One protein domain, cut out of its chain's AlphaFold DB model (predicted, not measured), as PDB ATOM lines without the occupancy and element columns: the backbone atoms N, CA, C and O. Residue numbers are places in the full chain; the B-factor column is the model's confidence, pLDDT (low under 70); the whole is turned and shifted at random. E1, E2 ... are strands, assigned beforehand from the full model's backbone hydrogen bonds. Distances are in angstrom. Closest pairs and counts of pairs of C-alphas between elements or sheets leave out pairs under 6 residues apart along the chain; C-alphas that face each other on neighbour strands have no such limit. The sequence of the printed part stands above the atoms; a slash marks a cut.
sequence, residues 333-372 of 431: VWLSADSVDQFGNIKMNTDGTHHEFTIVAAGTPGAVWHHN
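Overview. This is residues 333 to 372 of the 431 residues of an uncharacterized protein of Syntrophobacteraceae bacterium CG2_30_61_12 (UniProt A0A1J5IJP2). There is little regular structure here: one long winding loop, residues 336 to 367, closed at its base by two short strands side by side, E1 and E2. The loop makes the longest axis, reaching Asp 351 at one end and Gly 363 at the other. The printed part has 40 residues, with E1 then E2 in an antiparallel sheet and no named helix; the class is all strand, though named elements hold only 7 residues. It is compact, with a radius of gyration of the C-alphas of 9.9 A, and elongated, spanning 32 by 18 by 14 A.

Along the chain. Find C-alpha 333 at (-1.180, -104.645, 473.098); from there E1, residues 333 to 335, runs 6.3 A. Go on to Val 368, where E2, residues 368 to 371, begins; it runs 9.7 A to C-alpha 371 at (-5.354, -109.981, 472.949).

Arrangement. E1 and E2 form a hairpin, antiparallel at 142 degrees. Look at C-alphas 334 and 369, which face each other at 4.6 A. N 335 and O 368 are within hydrogen-bond range at 2.8 A, and N 370 and O 333 at 2.9 A.

Size, cuts and confidence. The C-alphas farthest apart, those of Asp 351 and Gly 363, are 31.7 A from each other. The link from E1 to E2 is long, 32 residues. The printed part has no cut, and no printed residue is under 70 in pLDDT.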
ATOM      1  N   VAL A 333      -2.084-105.647 472.532       90.75
ATOM      2  CA  VAL A 333      -1.180-104.645 473.098       90.75
ATOM      3  C   VAL A 333      -0.557-105.166 474.388       90.75
ATOM      4  O   VAL A 333      -1.120-106.015 475.079       90.75
ATOM      5  N   TRP A 334       0.612-104.639 474.739       92.94
ATOM      6  CA  TRP A 334       1.212-104.894 476.043       92.94
ATOM      7  C   TRP A 334       0.654-103.909 477.064       92.94
ATOM      8  O   TRP A 334       0.710-102.698 476.859       92.94
ATOM      9  N   LEU A 335       0.139-104.431 478.173       94.62
ATOM     10  CA  LEU A 335      -0.365-103.650 479.295       94.62
ATOM     11  C   LEU A 335       0.599-103.734 480.474       94.62
ATOM     12  O   LEU A 335       1.260-104.754 480.680       94.62
ATOM     13  N   SER A 336       0.673-102.666 481.267       95.00
ATOM     14  CA  SER A 336       1.457-102.670 482.503       95.00
ATOM     15  C   SER A 336       0.948-103.738 483.485       95.00
ATOM     16  O   SER A 336      -0.242-104.062 483.503       95.00
ATOM     17  N   ALA A 337       1.831-104.255 484.347       92.94
ATOM     18  CA  ALA A 337       1.459-105.240 485.371       92.94
ATOM     19  C   ALA A 337       0.319-104.742 486.282       92.94
ATOM     20  O   ALA A 337      -0.524-105.518 486.727       92.94
ATOM     21  N   ASP A 338       0.271-103.431 486.533       92.88
ATOM     22  CA  ASP A 338      -0.732-102.808 487.391       92.88
ATOM     23  C   ASP A 338      -2.101-102.674 486.717       92.88
ATOM     24  O   ASP A 338      -3.098-102.469 487.409       92.88
ATOM     25  N   SER A 339      -2.175-102.841 485.398       93.62
ATOM     26  CA  SER A 339      -3.416-102.760 484.625       93.62
ATOM     27  C   SER A 339      -4.234-104.050 484.636       93.62
ATOM     28  O   SER A 339      -5.426-104.013 484.336       93.62
ATOM     29  N   VAL A 340      -3.620-105.184 484.988       92.50
ATOM     30  CA  VAL A 340      -4.255-106.505 484.897       92.50
ATOM     31  C   VAL A 340      -4.350-107.214 486.245       92.50
ATOM     32  O   VAL A 340      -3.534-107.017 487.145       92.50
ATOM     33  N   ASP A 341      -5.393-108.019 486.421       89.44
ATOM     34  CA  ASP A 341      -5.565-108.869 487.589       89.44
ATOM     35  C   ASP A 341      -4.604-110.074 487.565       89.44
ATOM     36  O   ASP A 341      -3.829-110.291 486.633       89.44
ATOM     37  N   GLN A 342      -4.658-110.896 488.613       86.50
ATOM     38  CA  GLN A 342      -3.824-112.101 488.732       86.50
ATOM     39  C   GLN A 342      -4.082-113.163 487.642       86.50
ATOM     40  O   GLN A 342      -3.336-114.137 487.555       86.50
ATOM     41  N   PHE A 343      -5.149-113.011 486.856       85.25
ATOM     42  CA  PHE A 343      -5.526-113.891 485.754       85.25
ATOM     43  C   PHE A 343      -5.190-113.282 484.384       85.25
ATOM     44  O   PHE A 343      -5.416-113.935 483.369       85.25
ATOM     45  N   GLY A 344      -4.624-112.070 484.351       82.81
ATOM     46  CA  GLY A 344      -4.269-111.361 483.125       82.81
ATOM     47  C   GLY A 344      -5.428-110.603 482.475       82.81
ATOM     48  O   GLY A 344      -5.263-110.118 481.361       82.81
ATOM     49  N   ASN A 345      -6.580-110.478 483.142       86.31
ATOM     50  CA  ASN A 345      -7.685-109.656 482.645       86.31
ATOM     51  C   ASN A 345      -7.476-108.198 483.046       86.31
ATOM     52  O   ASN A 345      -6.938-107.932 484.120       86.31
ATOM     53  N   ILE A 346      -7.962-107.253 482.242       89.50
ATOM     54  CA  ILE A 346      -8.001-105.836 482.631       89.50
ATOM     55  C   ILE A 346      -8.766-105.715 483.953       89.50
ATOM     56  O   ILE A 346      -9.864-106.259 484.104       89.50
ATOM     57  N   LYS A 347      -8.162-105.036 484.935       89.19
ATOM     58  CA  LYS A 347      -8.795-104.832 486.241       89.19
ATOM     59  C   LYS A 347     -10.119-104.091 486.060       89.19
ATOM     60  O   LYS A 347     -10.238-103.200 485.229       89.19
ATOM     61  N   MET A 348     -11.097-104.431 486.887       85.44
ATOM     62  CA  MET A 348     -12.386-103.746 486.942       85.44
ATOM     63  C   MET A 348     -12.444-102.847 488.177       85.44
ATOM     64  O   MET A 348     -11.971-103.226 489.252       85.44
ATOM     65  N   ASN A 349     -13.053-101.676 488.036       79.44
ATOM     66  CA  ASN A 349     -13.503-100.854 489.148       79.44
ATOM     67  C   ASN A 349     -14.654-101.551 489.892       79.44
ATOM     68  O   ASN A 349     -15.350-102.419 489.361       79.44
ATOM     69  N   THR A 350     -14.896-101.139 491.138       81.25
ATOM     70  CA  THR A 350     -15.970-101.695 491.985       81.25
ATOM     71  C   THR A 350     -17.372-101.497 491.394       81.25
ATOM     72  O   THR A 350     -18.290-102.240 491.730       81.25
ATOM     73  N   ASP A 351     -17.549-100.498 490.529       75.00
ATOM     74  CA  ASP A 351     -18.803-100.206 489.827       75.00
ATOM     75  C   ASP A 351     -19.001-101.027 488.537       75.00
ATOM     76  O   ASP A 351     -20.033-100.893 487.883       75.00
ATOM     77  N   GLY A 352     -18.049-101.902 488.193       70.94
ATOM     78  CA  GLY A 352     -18.101-102.752 487.006       70.94
ATOM     79  C   GLY A 352     -17.583-102.099 485.725       70.94
ATOM     80  O   GLY A 352     -17.653-102.734 484.676       70.94
ATOM     81  N   THR A 353     -17.063-100.870 485.788       73.75
ATOM     82  CA  THR A 353     -16.323-100.254 484.674       73.75
ATOM     83  C   THR A 353     -14.877-100.751 484.638       73.75
ATOM     84  O   THR A 353     -14.347-101.201 485.657       73.75
ATOM     85  N   HIS A 354     -14.204-100.671 483.490       77.12
ATOM     86  CA  HIS A 354     -12.776-100.984 483.429       77.12
ATOM     87  C   HIS A 354     -11.965 -99.996 484.278       77.12
ATOM     88  O   HIS A 354     -12.138 -98.780 484.190       77.12
ATOM     89  N   HIS A 355     -11.070-100.534 485.109       75.62
ATOM     90  CA  HIS A 355     -10.058 -99.742 485.798       75.62
ATOM     91  C   HIS A 355      -9.116 -99.125 484.766       75.62
ATOM     92  O   HIS A 355      -8.891 -99.682 483.690       75.62
ATOM     93  N   GLU A 356      -8.526 -97.987 485.118       83.06
ATOM     94  CA  GLU A 356      -7.498 -97.356 484.304       83.06
ATOM     95  C   GLU A 356      -6.374 -98.352 483.984       83.06
ATOM     96  O   GLU A 356      -5.802 -98.986 484.881       83.06
ATOM     97  N   PHE A 357      -6.074 -98.501 482.696       90.75
ATOM     98  CA  PHE A 357      -4.962 -99.303 482.205       90.75
ATOM     99  C   PHE A 357      -3.947 -98.429 481.474       90.75
ATOM    100  O   PHE A 357      -4.229 -97.305 481.066       90.75
ATOM    101  N   THR A 358      -2.745 -98.971 481.310       92.81
ATOM    102  CA  THR A 358      -1.622 -98.292 480.670       92.81
ATOM    103  C   THR A 358      -1.007 -99.220 479.641       92.81
ATOM    104  O   THR A 358      -0.560-100.320 479.981       92.81
ATOM    105  N   ILE A 359      -0.982 -98.761 478.392       93.06
ATOM    106  CA  ILE A 359      -0.287 -99.425 477.291       93.06
ATOM    107  C   ILE A 359       1.212 -99.163 477.454       93.06
ATOM    108  O   ILE A 359       1.635 -98.049 477.755       93.06
ATOM    109  N   VAL A 360       2.029-100.201 477.296       93.19
ATOM    110  CA  VAL A 360       3.486-100.131 477.457       93.19
ATOM    111  C   VAL A 360       4.190-100.808 476.286       93.19
ATOM    112  O   VAL A 360       3.601-101.591 475.547       93.19
ATOM    113  N   ALA A 361       5.480-100.528 476.108       90.75
ATOM    114  CA  ALA A 361       6.268-101.181 475.070       90.75
ATOM    115  C   ALA A 361       6.476-102.678 475.367       90.75
ATOM    116  O   ALA A 361       6.594-103.093 476.528       90.75
ATOM    117  N   ALA A 362       6.606-103.483 474.309       87.94
ATOM    118  CA  ALA A 362       6.989-104.886 474.419       87.94
ATOM    119  C   ALA A 362       8.317-105.039 475.185       87.94
ATOM    120  O   ALA A 362       9.279-104.311 474.941       87.94
ATOM    121  N   GLY A 363       8.375-105.996 476.114       90.12
ATOM    122  CA  GLY A 363       9.553-106.226 476.960       90.12
ATOM    123  C   GLY A 363       9.623-105.362 478.225       90.12
ATOM    124  O   GLY A 363      10.551-105.537 479.015       90.12
ATOM    125  N   THR A 364       8.643-104.482 478.464       94.50
ATOM    126  CA  THR A 364       8.498-103.797 479.758       94.50
ATOM    127  C   THR A 364       8.371-104.838 480.886       94.50
ATOM    128  O   THR A 364       7.542-105.747 480.776       94.50
ATOM    129  N   PRO A 365       9.174-104.762 481.968       94.06
ATOM    130  CA  PRO A 365       9.142-105.759 483.036       94.06
ATOM    131  C   PRO A 365       7.749-105.930 483.649       94.06
ATOM    132  O   PRO A 365       7.138-104.966 484.102       94.06
ATOM    133  N   GLY A 366       7.260-107.171 483.681       90.94
ATOM    134  CA  GLY A 366       5.946-107.511 484.235       90.94
ATOM    135  C   GLY A 366       4.757-107.184 483.328       90.94
ATOM    136  O   GLY A 366       3.628-107.452 483.725       90.94
ATOM    137  N   ALA A 367       4.987-106.637 482.131       93.94
ATOM    138  CA  ALA A 367       3.909-106.381 481.189       93.94
ATOM    139  C   ALA A 367       3.210-107.677 480.760       93.94
ATOM    140  O   ALA A 367       3.842-108.726 480.601       93.94
ATOM    141  N   VAL A 368       1.902-107.579 480.549       94.06
ATOM    142  CA  VAL A 368       1.040-108.691 480.148       94.06
ATOM    143  C   VAL A 368       0.434-108.385 478.788       94.06
ATOM    144  O   VAL A 368       0.054-107.251 478.507       94.06
ATOM    145  N   TRP A 369       0.381-109.396 477.927       92.62
ATOM    146  CA  TRP A 369      -0.219-109.275 476.606       92.62
ATOM    147  C   TRP A 369      -1.745-109.334 476.704       92.62
ATOM    148  O   TRP A 369      -2.295-110.335 477.163       92.62
ATOM    149  N   HIS A 370      -2.415-108.280 476.241       91.06
ATOM    150  CA  HIS A 370      -3.859-108.247 476.019       91.06
ATOM    151  C   HIS A 370      -4.151-108.564 474.557       91.06
ATOM    152  O   HIS A 370      -3.646-107.878 473.673       91.06
ATOM    153  N   HIS A 371      -4.975-109.578 474.301       88.75
ATOM    154  CA  HIS A 371      -5.354-109.981 472.949       88.75
ATOM    155  C   HIS A 371      -6.667-109.311 472.525       88.75
ATOM    156  O   HIS A 371      -7.684-109.440 473.209       88.75
ATOM    157  N   ASN A 372      -6.674-108.673 471.356       85.88
ATOM    158  CA  ASN A 372      -7.875-108.105 470.752       85.88
ATOM    159  C   ASN A 372      -8.663-109.189 470.014       85.88
ATOM    160  O   ASN A 372      -8.130-109.882 469.150       85.88
TER     161      ASN A 372